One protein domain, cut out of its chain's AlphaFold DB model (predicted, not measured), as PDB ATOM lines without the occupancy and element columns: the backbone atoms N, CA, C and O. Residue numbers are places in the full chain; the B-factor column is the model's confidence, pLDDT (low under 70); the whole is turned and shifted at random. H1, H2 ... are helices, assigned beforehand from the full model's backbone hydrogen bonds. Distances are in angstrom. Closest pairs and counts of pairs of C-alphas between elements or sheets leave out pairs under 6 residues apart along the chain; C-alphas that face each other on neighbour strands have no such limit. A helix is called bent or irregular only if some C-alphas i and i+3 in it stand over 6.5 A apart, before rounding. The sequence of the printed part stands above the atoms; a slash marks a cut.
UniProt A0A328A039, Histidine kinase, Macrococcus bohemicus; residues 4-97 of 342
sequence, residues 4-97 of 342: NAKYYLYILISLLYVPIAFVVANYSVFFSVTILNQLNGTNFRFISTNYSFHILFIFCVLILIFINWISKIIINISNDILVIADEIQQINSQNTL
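This is residues 4 to 97 of the 342 residues of the protein "Histidine kinase" of Macrococcus bohemicus (UniProt A0A328A039). What is the shape? A long, loose helical hairpin: H1 folds back on one part of the longer H2, and residues 4 to 9 and 71 to 97 stick out. What makes it? It has 94 printed residues, two named helices, H1 then H2, and no named strand: all helix, extended, radius of gyration of the C-alphas 23.3 A, spans 80 by 25 by 18 A.

How does H2, residues 48 to 93, meet H1, residues 4 to 40? Residues 48 to 63 touch residues 18 to 29 alone, closest at the C-alphas of Ala 25 and Ile 55, 5.3 A. This hairpin has a shallow tilt of 31 degrees, opposite ways. Are the backbones complete? O i to N i+4 pairs are within hydrogen-bond range in 31 of 33 for H1 and 39 of 42 for H2.

Where is H2? It spans 64.0 A, ending at C-alpha 93 (277.663, 209.100, 332.860); it is irregular, with C-alphas 50 and 53 8.0 A apart, and has a kink of 40 degrees near residue 55. Where is H1? It spans 52.7 A from C-alpha 4 (251.494, 226.864, 320.640), with a kink of 37 degrees near residue 18.

How large is it? The farthest C-alphas, Gly 41 and Asn 95, are 80.7 A apart. Is it continuous and confident? The printed part has no cut, the link is short, and pLDDT is under 70 at residues 4 and 90 to 97.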
ATOM      1  N   ASN A   4     251.588 225.955 321.782       69.44
ATOM      2  CA  ASN A   4     251.494 226.864 320.640       69.44
ATOM      3  C   ASN A   4     250.392 227.909 320.833       69.44
ATOM      4  O   ASN A   4     250.613 229.088 320.598       69.44
ATOM      5  N   ALA A   5     249.218 227.510 321.326       74.25
ATOM      6  CA  ALA A   5     248.135 228.446 321.605       74.25
ATOM      7  C   ALA A   5     248.501 229.409 322.747       74.25
ATOM      8  O   ALA A   5     248.176 230.589 322.670       74.25
ATOM      9  N   LYS A   6     249.201 228.935 323.789       74.38
ATOM     10  CA  LYS A   6     249.712 229.801 324.869       74.38
ATOM     11  C   LYS A   6     250.773 230.765 324.351       74.38
ATOM     12  O   LYS A   6     250.730 231.936 324.695       74.38
ATOM     13  N   TYR A   7     251.676 230.298 323.496       77.19
ATOM     14  CA  TYR A   7     252.712 231.113 322.874       77.19
ATOM     15  C   TYR A   7     252.115 232.213 321.990       77.19
ATOM     16  O   TYR A   7     252.425 233.384 322.190       77.19
ATOM     17  N   TYR A   8     251.183 231.870 321.094       80.62
ATOM     18  CA  TYR A   8     250.460 232.860 320.291       80.62
ATOM     19  C   TYR A   8     249.660 233.832 321.161       80.62
ATOM     20  O   TYR A   8     249.653 235.028 320.885       80.62
ATOM     21  N   LEU A   9     249.040 233.348 322.243       83.12
ATOM     22  CA  LEU A   9     248.362 234.208 323.209       83.12
ATOM     23  C   LEU A   9     249.346 235.171 323.893       83.12
ATOM     24  O   LEU A   9     249.048 236.354 323.994       83.12
ATOM     25  N   TYR A  10     250.519 234.710 324.331       83.50
ATOM     26  CA  TYR A  10     251.523 235.568 324.964       83.50
ATOM     27  C   TYR A  10     252.129 236.577 323.989       83.50
ATOM     28  O   TYR A  10     252.344 237.725 324.376       83.50
ATOM     29  N   ILE A  11     252.343 236.202 322.726       83.69
ATOM     30  CA  ILE A  11     252.742 237.150 321.677       83.69
ATOM     31  C   ILE A  11     251.657 238.203 321.482       83.69
ATOM     32  O   ILE A  11     251.964 239.390 321.481       83.69
ATOM     33  N   LEU A  12     250.396 237.788 321.356       88.31
ATOM     34  CA  LEU A  12     249.275 238.708 321.178       88.31
ATOM     35  C   LEU A  12     249.149 239.669 322.368       88.31
ATOM     36  O   LEU A  12     248.997 240.872 322.172       88.31
ATOM     37  N   ILE A  13     249.278 239.156 323.596       88.00
ATOM     38  CA  ILE A  13     249.305 239.965 324.821       88.00
ATOM     39  C   ILE A  13     250.473 240.954 324.779       88.00
ATOM     40  O   ILE A  13     250.275 242.125 325.078       88.00
ATOM     41  N   SER A  14     251.665 240.519 324.367       86.69
ATOM     42  CA  SER A  14     252.853 241.380 324.273       86.69
ATOM     43  C   SER A  14     252.699 242.479 323.225       86.69
ATOM     44  O   SER A  14     253.058 243.627 323.478       86.69
ATOM     45  N   LEU A  15     252.118 242.146 322.071       90.25
ATOM     46  CA  LEU A  15     251.851 243.086 320.986       90.25
ATOM     47  C   LEU A  15     250.856 244.168 321.427       90.25
ATOM     48  O   LEU A  15     251.059 245.350 321.157       90.25
ATOM     49  N   LEU A  16     249.795 243.766 322.130       91.25
ATOM     50  CA  LEU A  16     248.770 244.678 322.635       91.25
ATOM     51  C   LEU A  16     249.225 245.451 323.879       91.25
ATOM     52  O   LEU A  16     248.701 246.531 324.146       91.25
ATOM     53  N   TYR A  17     250.212 244.949 324.624       92.94
ATOM     54  CA  TYR A  17     250.669 245.577 325.860       92.94
ATOM     55  C   TYR A  17     251.221 246.984 325.629       92.94
ATOM     56  O   TYR A  17     250.886 247.898 326.372       92.94
ATOM     57  N   VAL A  18     252.027 247.179 324.584       90.06
ATOM     58  CA  VAL A  18     252.673 248.469 324.285       90.06
ATOM     59  C   VAL A  18     251.654 249.601 324.058       90.06
ATOM     60  O   VAL A  18     251.729 250.603 324.775       90.06
ATOM     61  N   PRO A  19     250.673 249.487 323.137       92.56
ATOM     62  CA  PRO A  19     249.676 250.541 322.960       92.56
ATOM     63  C   PRO A  19     248.794 250.724 324.203       92.56
ATOM     64  O   PRO A  19     248.473 251.858 324.556       92.56
ATOM     65  N   ILE A  20     248.449 249.644 324.915       92.56
ATOM     66  CA  ILE A  20     247.652 249.728 326.149       92.56
ATOM     67  C   ILE A  20     248.420 250.471 327.248       92.56
ATOM     68  O   ILE A  20     247.868 251.371 327.874       92.56
ATOM     69  N   ALA A  21     249.694 250.148 327.465       92.62
ATOM     70  CA  ALA A  21     250.534 250.798 328.464       92.62
ATOM     71  C   ALA A  21     250.695 252.295 328.176       92.62
ATOM     72  O   ALA A  21     250.672 253.102 329.103       92.62
ATOM     73  N   PHE A  22     250.795 252.681 326.899       91.94
ATOM     74  CA  PHE A  22     250.844 254.088 326.504       91.94
ATOM     75  C   PHE A  22     249.540 254.824 326.842       91.94
ATOM     76  O   PHE A  22     249.571 255.904 327.435       91.94
ATOM     77  N   VAL A  23     248.389 254.220 326.527       93.12
ATOM     78  CA  VAL A  23     247.066 254.763 326.879       93.12
ATOM     79  C   VAL A  23     246.920 254.884 328.399       93.12
ATOM     80  O   VAL A  23     246.539 255.941 328.897       93.12
ATOM     81  N   VAL A  24     247.285 253.842 329.152       93.25
ATOM     82  CA  VAL A  24     247.228 253.830 330.622       93.25
ATOM     83  C   VAL A  24     248.118 254.916 331.224       93.25
ATOM     84  O   VAL A  24     247.671 255.639 332.114       93.25
ATOM     85  N   ALA A  25     249.344 255.087 330.724       93.12
ATOM     86  CA  ALA A  25     250.235 256.147 331.180       93.12
ATOM     87  C   ALA A  25     249.625 257.538 330.939       93.12
ATOM     88  O   ALA A  25     249.632 258.381 331.835       93.12
ATOM     89  N   ASN A  26     249.034 257.764 329.763       90.81
ATOM     90  CA  ASN A  26     248.402 259.035 329.417       90.81
ATOM     91  C   ASN A  26     247.215 259.364 330.342       90.81
ATOM     92  O   ASN A  26     247.179 260.433 330.956       90.81
ATOM     93  N   TYR A  27     246.293 258.411 330.514       93.31
ATOM     94  CA  TYR A  27     245.127 258.586 331.382       93.31
ATOM     95  C   TYR A  27     245.495 258.680 332.867       93.31
ATOM     96  O   TYR A  27     244.847 259.423 333.600       93.31
ATOM     97  N   SER A  28     246.548 257.991 333.318       91.62
ATOM     98  CA  SER A  28     247.039 258.093 334.698       91.62
ATOM     99  C   SER A  28     247.531 259.506 335.025       91.62
ATOM    100  O   SER A  28     247.194 260.049 336.082       91.62
ATOM    101  N   VAL A  29     248.253 260.146 334.098       92.00
ATOM    102  CA  VAL A  29     248.686 261.541 334.265       92.00
ATOM    103  C   VAL A  29     247.497 262.498 334.171       92.00
ATOM    104  O   VAL A  29     247.367 263.374 335.023       92.00
ATOM    105  N   PHE A  30     246.593 262.312 333.202       91.31
ATOM    106  CA  PHE A  30     245.368 263.116 333.089       91.31
ATOM    107  C   PHE A  30     244.538 263.088 334.382       91.31
ATOM    108  O   PHE A  30     244.116 264.131 334.885       91.31
ATOM    109  N   PHE A  31     244.338 261.897 334.945       91.12
ATOM    110  CA  PHE A  31     243.579 261.712 336.176       91.12
ATOM    111  C   PHE A  31     244.276 262.372 337.370       91.12
ATOM    112  O   PHE A  31     243.636 263.102 338.123       91.12
ATOM    113  N   SER A  32     245.598 262.209 337.483       89.50
ATOM    114  CA  SER A  32     246.410 262.874 338.512       89.50
ATOM    115  C   SER A  32     246.281 264.401 338.458       89.50
ATOM    116  O   SER A  32     246.071 265.041 339.486       89.50
ATOM    117  N   VAL A  33     246.346 264.990 337.258       89.56
ATOM    118  CA  VAL A  33     246.182 266.441 337.057       89.56
ATOM    119  C   VAL A  33     244.762 266.892 337.403       89.56
ATOM    120  O   VAL A  33     244.583 267.923 338.048       89.56
ATOM    121  N   THR A  34     243.748 266.113 337.022       87.94
ATOM    122  CA  THR A  34     242.339 266.428 337.304       87.94
ATOM    123  C   THR A  34     242.054 266.429 338.807       87.94
ATOM    124  O   THR A  34     241.418 267.355 339.307       87.94
ATOM    125  N   ILE A  35     242.583 265.446 339.541       89.94
ATOM    126  CA  ILE A  35     242.479 265.399 341.004       89.94
ATOM    127  C   ILE A  35     243.185 266.596 341.638       89.94
ATOM    128  O   ILE A  35     242.614 267.254 342.505       89.94
ATOM    129  N   LEU A  36     244.410 266.909 341.205       88.44
ATOM    130  CA  LEU A  36     245.173 268.026 341.763       88.44
ATOM    131  C   LEU A  36     244.448 269.365 341.565       88.44
ATOM    132  O   LEU A  36     244.385 270.178 342.483       88.44
ATOM    133  N   ASN A  37     243.859 269.561 340.385       88.62
ATOM    134  CA  ASN A  37     243.024 270.719 340.080       88.62
ATOM    135  C   ASN A  37     241.823 270.827 341.025       88.62
ATOM    136  O   ASN A  37     241.556 271.900 341.563       88.62
ATOM    137  N   GLN A  38     241.136 269.709 341.269       89.69
ATOM    138  CA  GLN A  38     239.991 269.667 342.173       89.69
ATOM    139  C   GLN A  38     240.384 269.965 343.629       89.69
ATOM    140  O   GLN A  38     239.659 270.681 344.314       89.69
ATOM    141  N   LEU A  39     241.529 269.456 344.094       90.38
ATOM    142  CA  LEU A  39     242.023 269.682 345.459       90.38
ATOM    143  C   LEU A  39     242.500 271.123 345.687       90.38
ATOM    144  O   LEU A  39     242.237 271.692 346.743       90.38
ATOM    145  N   ASN A  40     243.176 271.717 344.702       89.88
ATOM    146  CA  ASN A  40     243.749 273.060 344.815       89.88
ATOM    147  C   ASN A  40     242.788 274.175 344.364       89.88
ATOM    148  O   ASN A  40     243.140 275.350 344.448       89.88
ATOM    149  N   GLY A  41     241.601 273.830 343.851       87.19
ATOM    150  CA  GLY A  41     240.638 274.792 343.303       87.19
ATOM    151  C   GLY A  41     241.110 275.477 342.014       87.19
ATOM    152  O   GLY A  41     240.651 276.574 341.693       87.19
ATOM    153  N   THR A  42     242.042 274.867 341.279       83.94
ATOM    154  CA  THR A  42     242.620 275.417 340.046       83.94
ATOM    155  C   THR A  42     241.980 274.798 338.805       83.94
ATOM    156  O   THR A  42     241.687 273.611 338.781       83.94
ATOM    157  N   ASN A  43     241.825 275.574 337.727       80.38
ATOM    158  CA  ASN A  43     241.244 275.103 336.460       80.38
ATOM    159  C   ASN A  43     242.288 275.026 335.335       80.38
ATOM    160  O   ASN A  43     242.092 275.566 334.243       80.38
ATOM    161  N   PHE A  44     243.426 274.372 335.585       81.69
ATOM    162  CA  PHE A  44     244.417 274.165 334.530       81.69
ATOM    163  C   PHE A  44     243.903 273.159 333.499       81.69
ATOM    164  O   PHE A  44     243.515 272.042 333.842       81.69
ATOM    165  N   ARG A  45     243.929 273.530 332.215       80.69
ATOM    166  CA  ARG A  45     243.613 272.598 331.126       80.69
ATOM    167  C   ARG A  45     244.741 271.580 330.982       80.69
ATOM    168  O   ARG A  45     245.906 271.959 330.890       80.69
ATOM    169  N   PHE A  46     244.393 270.296 330.916       83.25
ATOM    170  CA  PHE A  46     245.362 269.257 330.587       83.25
ATOM    171  C   PHE A  46     245.816 269.414 329.134       83.25
ATOM    172  O   PHE A  46     245.008 269.351 328.209       83.25
ATOM    173  N   ILE A  47     247.120 269.608 328.943       83.44
ATOM    174  CA  ILE A  47     247.770 269.641 327.635       83.44
ATOM    175  C   ILE A  47     248.876 268.589 327.679       83.44
ATOM    176  O   ILE A  47     249.841 268.731 328.430       83.44
ATOM    177  N   SER A  48     248.734 267.524 326.889       75.25
ATOM    178  CA  SER A  48     249.614 266.347 326.942       75.25
ATOM    179  C   SER A  48     251.095 266.675 326.729       75.25
ATOM    180  O   SER A  48     251.952 266.058 327.358       75.25
ATOM    181  N   THR A  49     251.416 267.679 325.908       82.00
ATOM    182  CA  THR A  49     252.797 268.110 325.635       82.00
ATOM    183  C   THR A  49     253.519 268.609 326.887       82.00
ATOM    184  O   THR A  49     254.702 268.318 327.059       82.00
ATOM    185  N   ASN A  50     252.801 269.280 327.795       86.31
ATOM    186  CA  ASN A  50     253.365 269.837 329.030       86.31
ATOM    187  C   ASN A  50     253.720 268.751 330.055       86.31
ATOM    188  O   ASN A  50     254.555 268.977 330.923       86.31
ATOM    189  N   TYR A  51     253.116 267.566 329.935       87.69
ATOM    190  CA  TYR A  51     253.339 266.432 330.834       87.69
ATOM    191  C   TYR A  51     254.013 265.240 330.138       87.69
ATOM    192  O   TYR A  51     254.024 264.130 330.675       87.69
ATOM    193  N   SER A  52     254.595 265.459 328.956       87.81
ATOM    194  CA  SER A  52     255.219 264.420 328.125       87.81
ATOM    195  C   SER A  52     256.274 263.600 328.878       87.81
ATOM    196  O   SER A  52     256.281 262.375 328.772       87.81
ATOM    197  N   PHE A  53     257.097 264.247 329.709       91.25
ATOM    198  CA  PHE A  53     258.089 263.572 330.549       91.25
ATOM    199  C   PHE A  53     257.456 262.596 331.555       91.25
ATOM    200  O   PHE A  53     257.910 261.461 331.680       91.25
ATOM    201  N   HIS A  54     256.381 262.997 332.241       89.25
ATOM    202  CA  HIS A  54     255.702 262.145 333.223       89.25
ATOM    203  C   HIS A  54     255.002 260.951 332.566       89.25
ATOM    204  O   HIS A  54     255.064 259.839 333.088       89.25
ATOM    205  N   ILE A  55     254.384 261.168 331.400       90.12
ATOM    206  CA  ILE A  55     253.765 260.095 330.610       90.12
ATOM    207  C   ILE A  55     254.836 259.088 330.177       90.12
ATOM    208  O   ILE A  55     254.655 257.886 330.367       90.12
ATOM    209  N   LEU A  56     255.971 259.570 329.653       91.56
ATOM    210  CA  LEU A  56     257.090 258.717 329.251       91.56
ATOM    211  C   LEU A  56     257.654 257.927 330.439       91.56
ATOM    212  O   LEU A  56     257.909 256.732 330.313       91.56
ATOM    213  N   PHE A  57     257.803 258.565 331.600       92.94
ATOM    214  CA  PHE A  57     258.296 257.909 332.808       92.94
ATOM    215  C   PHE A  57     257.394 256.743 333.244       92.94
ATOM    216  O   PHE A  57     257.881 255.625 333.415       92.94
ATOM    217  N   ILE A  58     256.078 256.967 333.359       92.69
ATOM    218  CA  ILE A  58     255.117 255.915 333.739       92.69
ATOM    219  C   ILE A  58     255.106 254.790 332.698       92.69
ATOM    220  O   ILE A  58     255.102 253.613 333.057       92.69
ATOM    221  N   PHE A  59     255.153 255.138 331.413       92.62
ATOM    222  CA  PHE A  59     255.215 254.164 330.329       92.62
ATOM    223  C   PHE A  59     256.453 253.257 330.424       92.62
ATOM    224  O   PHE A  59     256.325 252.034 330.347       92.62
ATOM    225  N   CYS A  60     257.635 253.825 330.678       92.62
ATOM    226  CA  CYS A  60     258.863 253.052 330.887       92.62
ATOM    227  C   CYS A  60     258.761 252.113 332.098       92.62
ATOM    228  O   CYS A  60     259.189 250.961 332.018       92.62
ATOM    229  N   VAL A  61     258.161 252.565 333.206       94.88
ATOM    230  CA  VAL A  61     257.947 251.725 334.398       94.88
ATOM    231  C   VAL A  61     257.042 250.530 334.080       94.88
ATOM    232  O   VAL A  61     257.364 249.403 334.457       94.88
ATOM    233  N   LEU A  62     255.947 250.746 333.345       93.25
ATOM    234  CA  LEU A  62     255.047 249.670 332.916       93.25
ATOM    235  C   LEU A  62     255.777 248.640 332.040       93.25
ATOM    236  O   LEU A  62     255.677 247.437 332.290       93.25
ATOM    237  N   ILE A  63     256.594 249.097 331.085       92.56
ATOM    238  CA  ILE A  63     257.420 248.208 330.253       92.56
ATOM    239  C   ILE A  63     258.357 247.348 331.110       92.56
ATOM    240  O   ILE A  63     258.440 246.140 330.893       92.56
ATOM    241  N   LEU A  64     259.038 247.925 332.104       93.62
ATOM    242  CA  LEU A  64     259.953 247.170 332.969       93.62
ATOM    243  C   LEU A  64     259.231 246.081 333.776       93.62
ATOM    244  O   LEU A  64     259.733 244.959 333.892       93.62
ATOM    245  N   ILE A  65     258.035 246.379 334.293       93.00
ATOM    246  CA  ILE A  65     257.200 245.398 335.005       93.00
ATOM    247  C   ILE A  65     256.819 244.246 334.068       93.00
ATOM    248  O   ILE A  65     256.899 243.077 334.456       93.00
ATOM    249  N   PHE A  66     256.449 244.565 332.829       90.44
ATOM    250  CA  PHE A  66     256.085 243.572 331.825       90.44
ATOM    251  C   PHE A  66     257.256 242.669 331.427       90.44
ATOM    252  O   PHE A  66     257.105 241.446 331.394       90.44
ATOM    253  N   ILE A  67     258.441 243.249 331.205       89.69
ATOM    254  CA  ILE A  67     259.668 242.496 330.907       89.69
ATOM    255  C   ILE A  67     259.990 241.524 332.048       89.69
ATOM    256  O   ILE A  67     260.268 240.352 331.798       89.69
ATOM    257  N   ASN A  68     259.905 241.973 333.303       90.56
ATOM    258  CA  ASN A  68     260.139 241.115 334.467       90.56
ATOM    259  C   ASN A  68     259.133 239.950 334.537       90.56
ATOM    260  O   ASN A  68     259.501 238.817 334.852       90.56
ATOM    261  N   TRP A  69     257.863 240.207 334.216       90.50
ATOM    262  CA  TRP A  69     256.828 239.175 334.200       90.50
ATOM    263  C   TRP A  69     257.082 238.107 333.126       90.50
ATOM    264  O   TRP A  69     257.065 236.917 333.445       90.50
ATOM    265  N   ILE A  70     257.397 238.511 331.888       85.56
ATOM    266  CA  ILE A  70     257.753 237.573 330.808       85.56
ATOM    267  C   ILE A  70     259.023 236.791 331.145       85.56
ATOM    268  O   ILE A  70     259.063 235.576 330.948       85.56
ATOM    269  N   SER A  71     260.042 237.459 331.690       86.75
ATOM    270  CA  SER A  71     261.315 236.828 332.043       86.75
ATOM    271  C   SER A  71     261.124 235.642 332.996       86.75
ATOM    272  O   SER A  71     261.627 234.550 332.733       86.75
ATOM    273  N   LYS A  72     260.300 235.795 334.043       85.19
ATOM    274  CA  LYS A  72     259.994 234.702 334.986       85.19
ATOM    275  C   LYS A  72     259.350 233.487 334.315       85.19
ATOM    276  O   LYS A  72     259.656 232.357 334.684       85.19
ATOM    277  N   ILE A  73     258.472 233.706 333.336       81.06
ATOM    278  CA  ILE A  73     257.814 232.619 332.598       81.06
ATOM    279  C   ILE A  73     258.847 231.836 331.780       81.06
ATOM    280  O   ILE A  73     258.844 230.607 331.811       81.06
ATOM    281  N   ILE A  74     259.749 232.540 331.089       80.31
ATOM    282  CA  ILE A  74     260.800 231.917 330.274       80.31
ATOM    283  C   ILE A  74     261.776 231.130 331.159       80.31
ATOM    284  O   ILE A  74     262.083 229.980 330.850       80.31
ATOM    285  N   ILE A  75     262.222 231.716 332.275       82.38
ATOM    286  CA  ILE A  75     263.170 231.078 333.201       82.38
ATOM    287  C   ILE A  75     262.599 229.777 333.775       82.38
ATOM    288  O   ILE A  75     263.300 228.769 333.798       82.38
ATOM    289  N   ASN A  76     261.326 229.759 334.183       76.19
ATOM    290  CA  ASN A  76     260.708 228.545 334.722       76.19
ATOM    291  C   ASN A  76     260.691 227.397 333.699       76.19
ATOM    292  O   ASN A  76     261.076 226.283 334.035       76.19
ATOM    293  N   ILE A  77     260.314 227.674 332.445       76.00
ATOM    294  CA  ILE A  77     260.315 226.658 331.378       76.00
ATOM    295  C   ILE A  77     261.742 226.168 331.099       76.00
ATOM    296  O   ILE A  77     261.963 224.973 330.914       76.00
ATOM    297  N   SER A  78     262.715 227.082 331.079       77.94
ATOM    298  CA  SER A  78     264.120 226.732 330.862       77.94
ATOM    299  C   SER A  78     264.661 225.822 331.966       77.94
ATOM    300  O   SER A  78     265.391 224.882 331.664       77.94
ATOM    301  N   ASN A  79     264.302 226.075 333.227       78.69
ATOM    302  CA  ASN A  79     264.742 225.256 334.354       78.69
ATOM    303  C   ASN A  79     264.175 223.833 334.279       78.69
ATOM    304  O   ASN A  79     264.931 222.884 334.464       78.69
ATOM    305  N   ASP A  80     262.892 223.670 333.937       74.25
ATOM    306  CA  ASP A  80     262.279 222.343 333.777       74.25
ATOM    307  C   ASP A  80     262.983 221.520 332.679       74.25
ATOM    308  O   ASP A  80     263.231 220.326 332.845       74.25
ATOM    309  N   ILE A  81     263.361 222.161 331.565       77.06
ATOM    310  CA  ILE A  81     264.114 221.511 330.480       77.06
ATOM    311  C   ILE A  81     265.529 221.132 330.937       77.06
ATOM    312  O   ILE A  81     266.005 220.047 330.603       77.06
ATOM    313  N   LEU A  82     266.201 221.999 331.701       80.12
ATOM    314  CA  LEU A  82     267.546 221.730 332.213       80.12
ATOM    315  C   LEU A  82     267.570 220.561 333.201       80.12
ATOM    316  O   LEU A  82     268.508 219.776 333.148       80.12
ATOM    317  N   VAL A  83     266.540 220.399 334.039       78.12
ATOM    318  CA  VAL A  83     266.417 219.233 334.935       78.12
ATOM    319  C   VAL A  83     266.351 217.935 334.128       78.12
ATOM    320  O   VAL A  83     267.108 217.010 334.398       78.12
ATOM    321  N   ILE A  84     265.512 217.891 333.087       75.50
ATOM    322  CA  ILE A  84     265.410 216.716 332.205       75.50
ATOM    323  C   ILE A  84     266.750 216.447 331.499       75.50
ATOM    324  O   ILE A  84     267.165 215.297 331.369       75.50
ATOM    325  N   ALA A  85     267.429 217.496 331.029       76.38
ATOM    326  CA  ALA A  85     268.714 217.365 330.348       76.38
ATOM    327  C   ALA A  85     269.818 216.834 331.279       76.38
ATOM    328  O   ALA A  85     270.581 215.959 330.868       76.38
ATOM    329  N   ASP A  86     269.876 217.323 332.519       76.25
ATOM    330  CA  ASP A  86     270.837 216.867 333.525       76.25
ATOM    331  C   ASP A  86     270.574 215.410 333.927       76.25
ATOM    332  O   ASP A  86     271.495 214.598 333.948       76.25
ATOM    333  N   GLU A  87     269.310 215.024 334.126       72.75
ATOM    334  CA  GLU A  87     268.952 213.630 334.410       72.75
ATOM    335  C   GLU A  87     269.357 212.690 333.261       72.75
ATOM    336  O   GLU A  87     269.946 211.638 333.503       72.75
ATOM    337  N   ILE A  88     269.140 213.081 331.999       72.38
ATOM    338  CA  ILE A  88     269.610 212.310 330.834       72.38
ATOM    339  C   ILE A  88     271.145 212.210 330.811       72.38
ATOM    340  O   ILE A  88     271.698 211.156 330.491       72.38
ATOM    341  N   GLN A  89     271.854 213.286 331.157       72.75
ATOM    342  CA  GLN A  89     273.315 213.289 331.199       72.75
ATOM    343  C   GLN A  89     273.865 212.392 332.318       72.75
ATOM    344  O   GLN A  89     274.862 211.693 332.116       72.75
ATOM    345  N   GLN A  90     273.207 212.364 333.477       69.81
ATOM    346  CA  GLN A  90     273.560 211.474 334.582       69.81
ATOM    347  C   GLN A  90     273.364 210.000 334.206       69.81
ATOM    348  O   GLN A  90     274.250 209.190 334.471       69.81
ATOM    349  N   ILE A  91     272.284 209.666 333.490       66.69
ATOM    350  CA  ILE A  91     272.038 208.308 332.967       66.69
ATOM    351  C   ILE A  91     273.156 207.849 332.019       66.69
ATOM    352  O   ILE A  91     273.532 206.682 332.024       66.69
ATOM    353  N   ASN A  92     273.716 208.757 331.220       63.28
ATOM    354  CA  ASN A  92     274.825 208.427 330.322       63.28
ATOM    355  C   ASN A  92     276.191 208.341 331.024       63.28
ATOM    356  O   ASN A  92     277.114 207.744 330.474       63.28
ATOM    357  N   SER A  93     276.360 208.973 332.187       60.62
ATOM    358  CA  SER A  93     277.663 209.100 332.860       60.62
ATOM    359  C   SER A  93     277.839 208.161 334.053       60.62
ATOM    360  O   SER A  93     278.970 207.812 334.390       60.62
ATOM    361  N   GLN A  94     276.749 207.707 334.668       55.47
ATOM    362  CA  GLN A  94     276.767 206.696 335.717       55.47
ATOM    363  C   GLN A  94     276.149 205.406 335.174       55.47
ATOM    364  O   GLN A  94     275.016 205.405 334.716       55.47
ATOM    365  N   ASN A  95     276.861 204.277 335.280       55.22
ATOM    366  CA  ASN A  95     276.347 202.922 334.997       55.22
ATOM    367  C   ASN A  95     275.241 202.476 335.991       55.22
ATOM    368  O   ASN A  95     275.103 201.293 336.304       55.22
ATOM    369  N   THR A  96     274.484 203.410 336.559       57.47
ATOM    370  CA  THR A  96     273.392 203.156 337.494       57.47
ATOM    371  C   THR A  96     272.085 203.013 336.723       57.47
ATOM    372  O   THR A  96     271.870 203.642 335.688       57.47
ATOM    373  N   LEU A  97     271.202 202.134 337.204       59.22
ATOM    374  CA  LEU A  97     269.899 201.942 336.575       59.22
ATOM    375  C   LEU A  97     269.132 203.275 336.582       59.22
ATOM    376  O   LEU A  97     268.926 203.832 337.662       59.22
TER     377      LEU A  97